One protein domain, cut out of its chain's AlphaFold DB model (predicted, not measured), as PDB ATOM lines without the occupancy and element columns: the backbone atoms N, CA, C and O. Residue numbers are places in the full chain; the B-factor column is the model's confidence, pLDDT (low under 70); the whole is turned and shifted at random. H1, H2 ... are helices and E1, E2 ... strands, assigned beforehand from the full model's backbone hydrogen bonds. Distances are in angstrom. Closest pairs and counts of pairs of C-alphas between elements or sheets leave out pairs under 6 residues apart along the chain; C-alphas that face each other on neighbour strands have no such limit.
ATOM      1  N   THR A   2     100.350  35.731 -15.889       57.28
ATOM      2  CA  THR A   2     100.342  36.921 -15.025       57.28
ATOM      3  C   THR A   2      99.915  36.568 -13.596       57.28
ATOM      4  O   THR A   2      99.229  35.569 -13.374       57.28
ATOM      5  N   LEU A   3     100.341  37.378 -12.621       61.12
ATOM      6  CA  LEU A   3     100.047  37.216 -11.186       61.12
ATOM      7  C   LEU A   3      98.537  37.039 -10.907       61.12
ATOM      8  O   LEU A   3      98.143  36.278 -10.026       61.12
ATOM      9  N   ASP A   4      97.716  37.679 -11.737       64.44
ATOM     10  CA  ASP A   4      96.255  37.657 -11.719       64.44
ATOM     11  C   ASP A   4      95.670  36.250 -11.974       64.44
ATOM     12  O   ASP A   4      94.819  35.768 -11.229       64.44
ATOM     13  N   GLN A   5      96.230  35.496 -12.931       63.84
ATOM     14  CA  GLN A   5      95.778  34.128 -13.220       63.84
ATOM     15  C   GLN A   5      96.068  33.139 -12.082       63.84
ATOM     16  O   GLN A   5      95.313  32.184 -11.894       63.84
ATOM     17  N   ARG A   6      97.141  33.347 -11.304       69.56
ATOM     18  CA  ARG A   6      97.474  32.479 -10.158       69.56
ATOM     19  C   ARG A   6      96.521  32.697  -8.985       69.56
ATOM     20  O   ARG A   6      96.143  31.728  -8.327       69.56
ATOM     21  N   HIS A   7      96.102  33.940  -8.753       69.94
ATOM     22  CA  HIS A   7      95.094  34.258  -7.744       69.94
ATOM     23  C   HIS A   7      93.726  33.680  -8.105       69.94
ATOM     24  O   HIS A   7      93.106  33.021  -7.269       69.94
ATOM     25  N   VAL A   8      93.293  33.841  -9.359       73.56
ATOM     26  CA  VAL A   8      92.024  33.276  -9.841       73.56
ATOM     27  C   VAL A   8      92.038  31.746  -9.768       73.56
ATOM     28  O   VAL A   8      91.103  31.155  -9.231       73.56
ATOM     29  N   ALA A   9      93.120  31.090 -10.206       76.75
ATOM     30  CA  ALA A   9      93.255  29.635 -10.104       76.75
ATOM     31  C   ALA A   9      93.178  29.140  -8.647       76.75
ATOM     32  O   ALA A   9      92.495  28.156  -8.362       76.75
ATOM     33  N   GLY A  10      93.814  29.848  -7.707       78.31
ATOM     34  CA  GLY A  10      93.743  29.519  -6.281       78.31
ATOM     35  C   GLY A  10      92.331  29.638  -5.693       78.31
ATOM     36  O   GLY A  10      91.926  28.793  -4.893       78.31
ATOM     37  N   ILE A  11      91.561  30.650  -6.107       86.50
ATOM     38  CA  ILE A  11      90.163  30.836  -5.680       86.50
ATOM     39  C   ILE A  11      89.279  29.715  -6.230       86.50
ATOM     40  O   ILE A  11      88.506  29.125  -5.475       86.50
ATOM     41  N   VAL A  12      89.427  29.373  -7.514       88.12
ATOM     42  CA  VAL A  12      88.634  28.316  -8.160       88.12
ATOM     43  C   VAL A  12      88.871  26.964  -7.490       88.12
ATOM     44  O   VAL A  12      87.910  26.279  -7.150       88.12
ATOM     45  N   VAL A  13      90.127  26.596  -7.215       90.88
ATOM     46  CA  VAL A  13      90.448  25.322  -6.545       90.88
ATOM     47  C   VAL A  13      89.807  25.238  -5.156       90.88
ATOM     48  O   VAL A  13      89.235  24.209  -4.801       90.88
ATOM     49  N   ARG A  14      89.844  26.326  -4.376       90.19
ATOM     50  CA  ARG A  14      89.204  26.373  -3.050       90.19
ATOM     51  C   ARG A  14      87.685  26.282  -3.142       90.19
ATOM     52  O   ARG A  14      87.084  25.539  -2.373       90.19
ATOM     53  N   ALA A  15      87.076  27.000  -4.082       91.44
ATOM     54  CA  ALA A  15      85.633  26.966  -4.293       91.44
ATOM     55  C   ALA A  15      85.156  25.560  -4.686       91.44
ATOM     56  O   ALA A  15      84.194  25.058  -4.113       91.44
ATOM     57  N   VAL A  16      85.874  24.892  -5.594       93.50
ATOM     58  CA  VAL A  16      85.583  23.505  -5.985       93.50
ATOM     59  C   VAL A  16      85.753  22.552  -4.800       93.50
ATOM     60  O   VAL A  16      84.888  21.713  -4.568       93.50
ATOM     61  N   GLY A  17      86.815  22.708  -4.004       93.56
ATOM     62  CA  GLY A  17      87.028  21.902  -2.799       93.56
ATOM     63  C   GLY A  17      85.903  22.049  -1.768       93.56
ATOM     64  O   GLY A  17      85.405  21.051  -1.251       93.56
ATOM     65  N   LEU A  18      85.452  23.280  -1.511       95.38
ATOM     66  CA  LEU A  18      84.324  23.547  -0.613       95.38
ATOM     67  C   LEU A  18      83.008  22.985  -1.162       95.38
ATOM     68  O   LEU A  18      82.235  22.406  -0.403       95.38
ATOM     69  N   ALA A  19      82.770  23.101  -2.470       94.31
ATOM     70  CA  ALA A  19      81.589  22.531  -3.109       94.31
ATOM     71  C   ALA A  19      81.566  20.996  -3.010       94.31
ATOM     72  O   ALA A  19      80.524  20.416  -2.712       94.31
ATOM     73  N   LEU A  20      82.716  20.336  -3.194       96.00
ATOM     74  CA  LEU A  20      82.842  18.887  -3.020       96.00
ATOM     75  C   LEU A  20      82.583  18.465  -1.569       96.00
ATOM     76  O   LEU A  20      81.823  17.528  -1.340       96.00
ATOM     77  N   LEU A  21      83.159  19.173  -0.593       95.88
ATOM     78  CA  LEU A  21      82.908  18.917   0.829       95.88
ATOM     79  C   LEU A  21      81.427  19.075   1.182       95.88
ATOM     80  O   LEU A  21      80.856  18.196   1.824       95.88
ATOM     81  N   ALA A  22      80.789  20.153   0.722       94.25
ATOM     82  CA  ALA A  22      79.358  20.362   0.915       94.25
ATOM     83  C   ALA A  22      78.532  19.230   0.278       94.25
ATOM     84  O   ALA A  22      77.614  18.710   0.909       94.25
ATOM     85  N   GLY A  23      78.896  18.792  -0.931       94.31
ATOM     86  CA  GLY A  23      78.260  17.655  -1.596       94.31
ATOM     87  C   GLY A  23      78.382  16.348  -0.804       94.31
ATOM     88  O   GLY A  23      77.397  15.625  -0.664       94.31
ATOM     89  N   ILE A  24      79.557  16.065  -0.235       94.69
ATOM     90  CA  ILE A  24      79.789  14.878   0.606       94.69
ATOM     91  C   ILE A  24      78.935  14.933   1.877       94.69
ATOM     92  O   ILE A  24      78.309  13.935   2.231       94.69
ATOM     93  N   LEU A  25      78.874  16.088   2.546       92.00
ATOM     94  CA  LEU A  25      78.060  16.261   3.752       92.00
ATOM     95  C   LEU A  25      76.570  16.043   3.463       92.00
ATOM     96  O   LEU A  25      75.913  15.306   4.194       92.00
ATOM     97  N   LEU A  26      76.061  16.600   2.360       89.75
ATOM     98  CA  LEU A  26      74.675  16.392   1.930       89.75
ATOM     99  C   LEU A  26      74.383  14.919   1.615       89.75
ATOM    100  O   LEU A  26      73.330  14.403   1.986       89.75
ATOM    101  N   ALA A  27      75.313  14.222   0.954       90.31
ATOM    102  CA  ALA A  27      75.166  12.797   0.666       90.31
ATOM    103  C   ALA A  27      75.142  11.952   1.949       90.31
ATOM    104  O   ALA A  27      74.331  11.031   2.061       90.31
ATOM    105  N   LEU A  28      75.989  12.281   2.929       89.56
ATOM    106  CA  LEU A  28      76.029  11.596   4.220       89.56
ATOM    107  C   LEU A  28      74.742  11.822   5.020       89.56
ATOM    108  O   LEU A  28      74.175  10.868   5.550       89.56
ATOM    109  N   GLU A  29      74.251  13.061   5.064       86.25
ATOM    110  CA  GLU A  29      72.983  13.391   5.717       86.25
ATOM    111  C   GLU A  29      71.816  12.641   5.062       86.25
ATOM    112  O   GLU A  29      70.972  12.057   5.747       86.25
ATOM    113  N   TRP A  30      71.791  12.593   3.728       85.94
ATOM    114  CA  TRP A  30      70.774  11.858   2.985       85.94
ATOM    115  C   TRP A  30      70.831  10.348   3.251       85.94
ATOM    116  O   TRP A  30      69.790   9.723   3.482       85.94
ATOM    117  N   ALA A  31      72.032   9.762   3.268       87.00
ATOM    118  CA  ALA A  31      72.235   8.351   3.576       87.00
ATOM    119  C   ALA A  31      71.765   8.016   5.000       87.00
ATOM    120  O   ALA A  31      71.005   7.064   5.187       87.00
ATOM    121  N   TRP A  32      72.133   8.838   5.987       85.25
ATOM    122  CA  TRP A  32      71.686   8.685   7.371       85.25
ATOM    123  C   TRP A  32      70.162   8.782   7.494       85.25
ATOM    124  O   TRP A  32      69.530   7.907   8.088       85.25
ATOM    125  N   ARG A  33      69.541   9.791   6.870       82.56
ATOM    126  CA  ARG A  33      68.082   9.977   6.900       82.56
ATOM    127  C   ARG A  33      67.342   8.803   6.262       82.56
ATOM    128  O   ARG A  33      66.298   8.392   6.764       82.56
ATOM    129  N   THR A  34      67.886   8.260   5.175       84.25
ATOM    130  CA  THR A  34      67.337   7.082   4.490       84.25
ATOM    131  C   THR A  34      67.459   5.833   5.358       84.25
ATOM    132  O   THR A  34      66.496   5.078   5.476       84.25
ATOM    133  N   HIS A  35      68.606   5.634   6.008       85.50
ATOM    134  CA  HIS A  35      68.814   4.506   6.909       85.50
ATOM    135  C   HIS A  35      67.860   4.552   8.110       85.50
ATOM    136  O   HIS A  35      67.116   3.597   8.322       85.50
ATOM    137  N   ALA A  36      67.780   5.691   8.805       83.50
ATOM    138  CA  ALA A  36      66.879   5.876   9.943       83.50
ATOM    139  C   ALA A  36      65.400   5.691   9.555       83.50
ATOM    140  O   ALA A  36      64.605   5.131  10.309       83.50
ATOM    141  N   TRP A  37      65.019   6.140   8.357       84.44
ATOM    142  CA  TRP A  37      63.675   5.932   7.827       84.44
ATOM    143  C   TRP A  37      63.368   4.455   7.547       84.44
ATOM    144  O   TRP A  37      62.262   3.993   7.829       84.44
ATOM    145  N   ASN A  38      64.331   3.708   7.005       87.38
ATOM    146  CA  ASN A  38      64.169   2.280   6.737       87.38
ATOM    147  C   ASN A  38      64.042   1.469   8.031       87.38
ATOM    148  O   ASN A  38      63.171   0.605   8.109       87.38
ATOM    149  N   ASP A  39      64.829   1.796   9.057       85.62
ATOM    150  CA  ASP A  39      64.718   1.171  10.378       85.62
ATOM    151  C   ASP A  39      63.345   1.436  11.003       85.62
ATOM    152  O   ASP A  39      62.706   0.529  11.538       85.62
ATOM    153  N   LEU A  40      62.835   2.664  10.865       85.75
ATOM    154  CA  LEU A  40      61.497   3.001  11.335       85.75
ATOM    155  C   LEU A  40      60.410   2.254  10.550       85.75
ATOM    156  O   LEU A  40      59.435   1.795  11.131       85.75
ATOM    157  N   LYS A  41      60.568   2.091   9.234       87.69
ATOM    158  CA  LYS A  41      59.645   1.287   8.422       87.69
ATOM    159  C   LYS A  41      59.686  -0.200   8.755       87.69
ATOM    160  O   LYS A  41      58.677  -0.872   8.571       87.69
ATOM    161  N   ALA A  42      60.803  -0.723   9.254       87.62
ATOM    162  CA  ALA A  42      60.912  -2.135   9.618       87.62
ATOM    163  C   ALA A  42      59.972  -2.536  10.771       87.62
ATOM    164  O   ALA A  42      59.672  -3.719  10.932       87.62
ATOM    165  N   VAL A  43      59.486  -1.567  11.559       87.88
ATOM    166  CA  VAL A  43      58.500  -1.815  12.622       87.88
ATOM    167  C   VAL A  43      57.047  -1.707  12.155       87.88
ATOM    168  O   VAL A  43      56.137  -1.905  12.959       87.88
ATOM    169  N   ASP A  44      56.804  -1.414  10.875       89.25
ATOM    170  CA  ASP A  44      55.453  -1.409  10.316       89.25
ATOM    171  C   ASP A  44      54.819  -2.808  10.391       89.25
ATOM    172  O   ASP A  44      55.461  -3.830  10.141       89.25
ATOM    173  N   GLY A  45      53.558  -2.867  10.811       89.81
ATOM    174  CA  GLY A  45      52.849  -4.117  11.070       89.81
ATOM    175  C   GLY A  45      53.344  -4.903  12.291       89.81
ATOM    176  O   GLY A  45      52.953  -6.061  12.465       89.81
ATOM    177  N   ARG A  46      54.194  -4.316  13.143       91.69
ATOM    178  CA  ARG A  46      54.698  -4.932  14.382       91.69
ATOM    179  C   ARG A  46      54.063  -4.285  15.610       91.69
ATOM    180  O   ARG A  46      53.580  -3.155  15.570       91.69
ATOM    181  N   CYS A  47      54.079  -5.007  16.727       91.38
ATOM    182  CA  CYS A  47      53.743  -4.434  18.025       91.38
ATOM    183  C   CYS A  47      54.988  -3.842  18.674       91.38
ATOM    184  O   CYS A  47      56.073  -4.422  18.609       91.38
ATOM    185  N   VAL A  48      54.834  -2.660  19.260       91.12
ATOM    186  CA  VAL A  48      55.925  -1.881  19.842       91.12
ATOM    187  C   VAL A  48      55.532  -1.362  21.214       91.12
ATOM    188  O   VAL A  48      54.352  -1.110  21.476       91.12
ATOM    189  N   LEU A  49      56.519  -1.175  22.084       89.62
ATOM    190  CA  LEU A  49      56.312  -0.586  23.403       89.62
ATOM    191  C   LEU A  49      56.826   0.853  23.384       89.62
ATOM    192  O   LEU A  49      58.020   1.113  23.513       89.62
ATOM    193  N   VAL A  50      55.912   1.792  23.144       85.69
ATOM    194  CA  VAL A  50      56.229   3.217  22.986       85.69
ATOM    195  C   VAL A  50      55.310   4.081  23.839       85.69
ATOM    196  O   VAL A  50      54.116   3.805  23.975       85.69
ATOM    197  N   GLY A  51      55.877   5.150  24.400       81.69
ATOM    198  CA  GLY A  51      55.123   6.189  25.094       81.69
ATOM    199  C   GLY A  51      54.392   7.128  24.127       81.69
ATOM    200  O   GLY A  51      54.129   6.802  22.970       81.69
ATOM    201  N   ALA A  52      54.083   8.342  24.587       80.00
ATOM    202  CA  ALA A  52      53.514   9.387  23.726       80.00
ATOM    203  C   ALA A  52      54.484   9.836  22.612       80.00
ATOM    204  O   ALA A  52      54.060  10.366  21.583       80.00
ATOM    205  N   ARG A  53      55.786   9.614  22.816       82.06
ATOM    206  CA  ARG A  53      56.886  10.026  21.946       82.06
ATOM    207  C   ARG A  53      58.098   9.111  22.150       82.06
ATOM    208  O   ARG A  53      58.248   8.540  23.226       82.06
ATOM    209  N   VAL A  54      58.940   8.996  21.125       84.00
ATOM    210  CA  VAL A  54      60.249   8.324  21.168       84.00
ATOM    211  C   VAL A  54      61.318   9.352  20.804       84.00
ATOM    212  O   VAL A  54      61.174  10.007  19.774       84.00
ATOM    213  N   ASP A  55      62.355   9.512  21.625       77.44
ATOM    214  CA  ASP A  55      63.380  10.556  21.435       77.44
ATOM    215  C   ASP A  55      64.738  10.046  20.914       77.44
ATOM    216  O   ASP A  55      65.488  10.830  20.332       77.44
ATOM    217  N   ASP A  56      64.997   8.736  20.993       75.69
ATOM    218  CA  ASP A  56      66.257   8.097  20.562       75.69
ATOM    219  C   ASP A  56      66.154   7.368  19.203       75.69
ATOM    220  O   ASP A  56      67.013   6.594  18.797       75.69
ATOM    221  N   GLY A  57      65.049   7.534  18.476       74.56
ATOM    222  CA  GLY A  57      64.819   6.883  17.179       74.56
ATOM    223  C   GLY A  57      64.587   5.369  17.257       74.56
ATOM    224  O   GLY A  57      63.978   4.790  16.358       74.56
ATOM    225  N   ARG A  58      65.012   4.726  18.347       80.94
ATOM    226  CA  ARG A  58      64.890   3.296  18.587       80.94
ATOM    227  C   ARG A  58      63.490   2.945  19.077       80.94
ATOM    228  O   ARG A  58      63.056   3.356  20.151       80.94
ATOM    229  N   VAL A  59      62.802   2.121  18.294       84.88
ATOM    230  CA  VAL A  59      61.463   1.621  18.609       84.88
ATOM    231  C   VAL A  59      61.563   0.131  18.952       84.88
ATOM    232  O   VAL A  59      61.827  -0.675  18.058       84.88
ATOM    233  N   PRO A  60      61.387  -0.272  20.224       85.00
ATOM    234  CA  PRO A  60      61.470  -1.678  20.600       85.00
ATOM    235  C   PRO A  60      60.246  -2.436  20.080       85.00
ATOM    236  O   PRO A  60      59.105  -2.045  20.335       85.00
ATOM    237  N   THR A  61      60.487  -3.533  19.357       88.31
ATOM    238  CA  THR A  61      59.425  -4.458  18.938       88.31
ATOM    239  C   THR A  61      59.198  -5.513  20.011       88.31
ATOM    240  O   THR A  61      60.152  -6.045  20.574       88.31
ATOM    241  N   VAL A  62      57.932  -5.796  20.297       88.75
ATOM    242  CA  VAL A  62      57.483  -6.700  21.363       88.75
ATOM    243  C   VAL A  62      56.348  -7.598  20.869       88.75
ATOM    244  O   VAL A  62      55.785  -7.383  19.789       88.75
ATOM    245  N   GLY A  63      55.989  -8.614  21.655       88.62
ATOM    246  CA  GLY A  63      54.787  -9.405  21.399       88.62
ATOM    247  C   GLY A  63      53.517  -8.564  21.570       88.62
ATOM    248  O   GLY A  63      53.401  -7.787  22.509       88.62
ATOM    249  N   CYS A  64      52.516  -8.735  20.699       87.56
ATOM    250  CA  CYS A  64      51.249  -7.991  20.807       87.56
ATOM    251  C   CYS A  64      50.424  -8.321  22.062       87.56
ATOM    252  O   CYS A  64      49.494  -7.595  22.388       87.56
ATOM    253  N   HIS A  65      50.748  -9.423  22.741       87.50
ATOM    254  CA  HIS A  65      50.120  -9.848  23.990       87.50
ATOM    255  C   HIS A  65      50.767  -9.212  25.230       87.50
ATOM    256  O   HIS A  65      50.296  -9.441  26.341       87.50
ATOM    257  N   GLU A  66      51.849  -8.444  25.068       86.31
ATOM    258  CA  GLU A  66      52.458  -7.726  26.183       86.31
ATOM    259  C   GLU A  66      51.597  -6.538  26.621       86.31
ATOM    260  O   GLU A  66      51.029  -5.799  25.813       86.31
ATOM    261  N   ASN A  67      51.525  -6.325  27.934       84.62
ATOM    262  CA  ASN A  67      50.770  -5.219  28.505       84.62
ATOM    263  C   ASN A  67      51.361  -3.873  28.066       84.62
ATOM    264  O   ASN A  67      52.530  -3.583  28.308       84.62
ATOM    265  N   GLY A  68      50.529  -3.032  27.451       83.81
ATOM    266  CA  GLY A  68      50.946  -1.724  26.940       83.81
ATOM    267  C   GLY A  68      51.562  -1.753  25.539       83.81
ATOM    268  O   GLY A  68      51.949  -0.693  25.040       83.81
ATOM    269  N   ALA A  69      51.613  -2.917  24.881       89.19
ATOM    270  CA  ALA A  69      51.980  -3.007  23.475       89.19
ATOM    271  C   ALA A  69      51.004  -2.204  22.603       89.19
ATOM    272  O   ALA A  69      49.795  -2.174  22.839       89.19
ATOM    273  N   ARG A  70      51.536  -1.554  21.568       90.31
ATOM    274  CA  ARG A  70      50.757  -0.832  20.559       90.31
ATOM    275  C   ARG A  70      51.086  -1.379  19.184       90.31
ATOM    276  O   ARG A  70      52.255  -1.505  18.829       90.31
ATOM    277  N   TYR A  71      50.063  -1.687  18.399       91.94
ATOM    278  CA  TYR A  71      50.239  -2.163  17.034       91.94
ATOM    279  C   TYR A  71      50.518  -0.985  16.099       91.94
ATOM    280  O   TYR A  71      49.692  -0.072  15.997       91.94
ATOM    281  N   VAL A  72      51.654  -1.015  15.404       93.25
ATOM    282  CA  VAL A  72      51.992  -0.064  14.341       93.25
ATOM    283  C   VAL A  72      51.240  -0.478  13.086       93.25
ATOM    284  O   VAL A  72      51.500  -1.533  12.517       93.25
ATOM    285  N   LYS A  73      50.276   0.345  12.672       92.25
ATOM    286  CA  LYS A  73      49.522   0.118  11.436       92.25
ATOM    287  C   LYS A  73      50.190   0.761  10.223       92.25
ATOM    288  O   LYS A  73      49.943   0.310   9.112       92.25
ATOM    289  N   ASP A  74      50.893   1.868  10.446       91.56
ATOM    290  CA  ASP A  74      51.564   2.607   9.383       91.56
ATOM    291  C   ASP A  74      52.705   3.459   9.959       91.56
ATOM    292  O   ASP A  74      52.677   3.862  11.131       91.56
ATOM    293  N   VAL A  75      53.677   3.780   9.112       91.12
ATOM    294  CA  VAL A  75      54.809   4.657   9.412       91.12
ATOM    295  C   VAL A  75      54.798   5.820   8.430       91.12
ATOM    296  O   VAL A  75      55.025   5.668   7.229       91.12
ATOM    297  N   VAL A  76      54.565   7.021   8.957       90.69
ATOM    298  CA  VAL A  76      54.325   8.221   8.153       90.69
ATOM    299  C   VAL A  76      55.424   9.264   8.332       90.69
ATOM    300  O   VAL A  76      56.152   9.289   9.328       90.69
ATOM    301  N   LYS A  77      55.573  10.139   7.328       86.44
ATOM    302  CA  LYS A  77      56.586  11.204   7.354       86.44
ATOM    303  C   LYS A  77      56.299  12.185   8.501       86.44
ATOM    304  O   LYS A  77      55.141  12.337   8.891       86.44
ATOM    305  N   PRO A  78      57.305  12.927   9.001       81.62
ATOM    306  CA  PRO A  78      57.125  13.878  10.102       81.62
ATOM    307  C   PRO A  78      56.045  14.948   9.888       81.62
ATOM    308  O   PRO A  78      55.495  15.462  10.855       81.62
ATOM    309  N   SER A  79      55.715  15.309   8.652       81.38
ATOM    310  CA  SER A  79      54.658  16.285   8.349       81.38
ATOM    311  C   SER A  79      53.300  15.644   8.041       81.38
ATOM    312  O   SER A  79      52.298  16.346   7.934       81.38
ATOM    313  N   SER A  80      53.240  14.319   7.917       86.19
ATOM    314  CA  SER A  80      52.030  13.590   7.541       86.19
ATOM    315  C   SER A  80      51.129  13.317   8.745       86.19
ATOM    316  O   SER A  80      51.588  13.154   9.876       86.19
ATOM    317  N   GLN A  81      49.821  13.265   8.501       87.81
ATOM    318  CA  GLN A  81      48.827  12.903   9.512       87.81
ATOM    319  C   GLN A  81      48.549  11.403   9.473       87.81
ATOM    320  O   GLN A  81      48.585  10.786   8.408       87.81
ATOM    321  N   CYS A  82      48.247  10.830  10.636       90.81
ATOM    322  CA  CYS A  82      47.813   9.444  10.706       90.81
ATOM    323  C   CYS A  82      46.368   9.291  10.204       90.81
ATOM    324  O   CYS A  82      45.550  10.194  10.404       90.81
ATOM    325  N   PRO A  83      46.030   8.137   9.606       88.62
ATOM    326  CA  PRO A  83      44.649   7.768   9.321       88.62
ATOM    327  C   PRO A  83      43.737   7.898  10.553       88.62
ATOM    328  O   PRO A  83      44.174   7.717  11.693       88.62
ATOM    329  N   LYS A  84      42.446   8.181  10.324       88.81
ATOM    330  CA  LYS A  84      41.455   8.346  11.402       88.81
ATOM    331  C   LYS A  84      41.422   7.124  12.325       88.81
ATOM    332  O   LYS A  84      41.433   5.985  11.859       88.81
ATOM    333  N   GLY A  85      41.339   7.381  13.631       86.31
ATOM    334  CA  GLY A  85      41.285   6.345  14.666       86.31
ATOM    335  C   GLY A  85      42.647   5.780  15.082       86.31
ATOM    336  O   GLY A  85      42.685   4.858  15.891       86.31
ATOM    337  N   LEU A  86      43.755   6.318  14.560       91.25
ATOM    338  CA  LEU A  86      45.109   5.956  14.978       91.25
ATOM    339  C   LEU A  86      45.730   7.063  15.826       91.25
ATOM    340  O   LEU A  86      45.568   8.252  15.552       91.25
ATOM    341  N   THR A  87      46.482   6.652  16.840       90.75
ATOM    342  CA  THR A  87      47.284   7.556  17.660       90.75
ATOM    343  C   THR A  87      48.616   7.790  16.974       90.75
ATOM    344  O   THR A  87      49.297   6.848  16.575       90.75
ATOM    345  N   ARG A  88      49.007   9.055  16.850       90.69
ATOM    346  CA  ARG A  88      50.295   9.429  16.278       90.69
ATOM    347  C   ARG A  88      51.361   9.472  17.368       90.69
ATOM    348  O   ARG A  88      51.231  10.246  18.309       90.69
ATOM    349  N   VAL A  89      52.428   8.697  17.205       89.12
ATOM    350  CA  VAL A  89      53.612   8.721  18.073       89.12
ATOM    351  C   VAL A  89      54.781   9.255  17.263       89.12
ATOM    352  O   VAL A  89      55.242   8.626  16.316       89.12
ATOM    353  N   SER A  90      55.239  10.456  17.596       88.19
ATOM    354  CA  SER A  90      56.376  11.074  16.915       88.19
ATOM    355  C   SER A  90      57.690  10.423  17.343       88.19
ATOM    356  O   SER A  90      57.912  10.244  18.544       88.19
ATOM    357  N   VAL A  91      58.557  10.122  16.373       86.38
ATOM    358  CA  VAL A  91      59.866   9.500  16.598       86.38
ATOM    359  C   VAL A  91      60.960  10.481  16.200       86.38
ATOM    360  O   VAL A  91      61.134  10.819  15.024       86.38
ATOM    361  N   ARG A  92      61.656  10.981  17.215       83.12
ATOM    362  CA  ARG A  92      62.819  11.857  17.125       83.12
ATOM    363  C   ARG A  92      64.091  11.044  17.290       83.12
ATOM    364  O   ARG A  92      64.059  10.018  17.952       83.12
ATOM    365  N   HIS A  93      65.165  11.503  16.660       73.56
ATOM    366  CA  HIS A  93      66.518  11.029  16.907       73.56
ATOM    367  C   HIS A  93      67.327  12.185  17.505       73.56
ATOM    368  O   HIS A  93      67.299  13.300  16.971       73.56
ATOM    369  N   GLU A  94      68.038  11.929  18.602       63.28
ATOM    370  CA  GLU A  94      68.760  12.953  19.378       63.28
ATOM    371  C   GLU A  94      69.783  13.758  18.556       63.28
ATOM    372  O   GLU A  94      70.008  14.933  18.829       63.28
ATOM    373  N   LEU A  95      70.334  13.168  17.490       60.19
ATOM    374  CA  LEU A  95      71.342  13.783  16.620       60.19
ATOM    375  C   LEU A  95      70.780  14.795  15.600       60.19
ATOM    376  O   LEU A  95      71.550  15.440  14.892       60.19
ATOM    377  N   SER A  96      69.457  14.956  15.482       54.56
ATOM    378  CA  SER A  96      68.865  15.882  14.506       54.56
ATOM    379  C   SER A  96      68.700  17.292  15.085       54.56
ATOM    380  O   SER A  96      67.844  17.532  15.943       54.56
ATOM    381  N   HIS A  97      69.508  18.226  14.575       53.31
ATOM    382  CA  HIS A  97      69.587  19.614  15.045       53.31
ATOM    383  C   HIS A  97      68.459  20.527  14.511       53.31
ATOM    384  O   HIS A  97      68.022  21.410  15.240       53.31
ATOM    385  N   ASP A  98      67.920  20.280  13.305       49.72
ATOM    386  CA  ASP A  98      67.019  21.251  12.642       49.72
ATOM    387  C   ASP A  98      65.526  20.886  12.624       49.72
ATOM    388  O   ASP A  98      64.678  21.759  12.460       49.72
ATOM    389  N   THR A  99      65.150  19.617  12.827       54.34
ATOM    390  CA  THR A  99      63.724  19.236  12.990       54.34
ATOM    391  C   THR A  99      63.484  18.084  13.963       54.34
ATOM    392  O   THR A  99      62.346  17.868  14.368       54.34
ATOM    393  N   GLY A 100      64.512  17.338  14.377       60.56
ATOM    394  CA  GLY A 100      64.413  16.269  15.370       60.56
ATOM    395  C   GLY A 100      63.810  14.960  14.848       60.56
ATOM    396  O   GLY A 100      64.287  13.891  15.206       60.56
ATOM    397  N   TYR A 101      62.762  15.003  14.024       67.25
ATOM    398  CA  TYR A 101      61.949  13.816  13.732       67.25
ATOM    399  C   TYR A 101      62.366  13.063  12.472       67.25
ATOM    400  O   TYR A 101      62.413  13.621  11.375       67.25
ATOM    401  N   VAL A 102      62.561  11.755  12.635       77.62
ATOM    402  CA  VAL A 102      62.750  10.795  11.538       77.62
ATOM    403  C   VAL A 102      61.400  10.501  10.880       77.62
ATOM    404  O   VAL A 102      61.279  10.497   9.657       77.62
ATOM    405  N   GLY A 103      60.354  10.333  11.693       85.81
ATOM    406  CA  GLY A 103      59.006  10.004  11.243       85.81
ATOM    407  C   GLY A 103      58.001   9.985  12.386       85.81
ATOM    408  O   GLY A 103      58.259  10.481  13.487       85.81
ATOM    409  N   ALA A 104      56.830   9.422  12.123       89.25
ATOM    410  CA  ALA A 104      55.843   9.130  13.147       89.25
ATOM    411  C   ALA A 104      55.225   7.749  12.920       89.25
ATOM    412  O   ALA A 104      54.968   7.351  11.786       89.25
ATOM    413  N   LEU A 105      54.961   7.046  14.015       91.06
ATOM    414  CA  LEU A 105      54.223   5.792  14.017       91.06
ATOM    415  C   LEU A 105      52.733   6.095  14.155       91.06
ATOM    416  O   LEU A 105      52.326   6.876  15.022       91.06
ATOM    417  N   CYS A 106      51.918   5.448  13.337       92.69
ATOM    418  CA  CYS A 106      50.472   5.454  13.471       92.69
ATOM    419  C   CYS A 106      50.047   4.164  14.156       92.69
ATOM    420  O   CYS A 106      50.002   3.094  13.545       92.69
ATOM    421  N   VAL A 107      49.760   4.272  15.448       92.44
ATOM    422  CA  VAL A 107      49.538   3.118  16.313       92.44
ATOM    423  C   VAL A 107      48.087   3.003  16.759       92.44
ATOM    424  O   VAL A 107      47.356   3.991  16.847       92.44
TER     425      VAL A 107
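AT A GLANCE: This is residues 2 to 107 of the 110 residues of an uncharacterized protein of Cutibacterium acnes JCM 18909 (UniProt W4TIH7). A long helix, H1, joins a small compact head, a strongly twisted three-stranded sheet with loops; residues 2 to 32 stick out and residues 33 to 41 pack on the sheet. The 106 printed residues hold H1, E1, E2, E3 in that order, class mixed; the sheet, E1 E3 E2, is antiparallel. The whole is extended, radius of gyration of the C-alphas 21.2 A, spans 78 by 24 by 19 A.

IN THESE COORDINATES: H1, residues 3 to 41, runs 57.5 A from C-alpha 3 at (100.047, 37.216, -11.186). E1 is residues 70 to 76, 15.8 A; E2 is 87 to 92, 16.1 A; E3 is 101 to 107, 16.6 A, ending at (49.538, 3.118, 16.313).

HOW THE PARTS SIT: In two layers, a helix on one face of a sheet, H1 runs along E3; their closest C-alphas, Trp 37 and Val 102, are 6.2 A apart. Every O i to N i+4 pair in H1 is within hydrogen-bond range. So are N 106 and O 74 of E3 and E1, 2.8 A, and N 89 and O 105 of the hairpin E2 and E3, 2.8 A.

THE WHOLE: The printed part has no cut. The link from H1 to E1 is long, 28 residues. Residues 2 to 7 and 94 to 101 have pLDDT under 70.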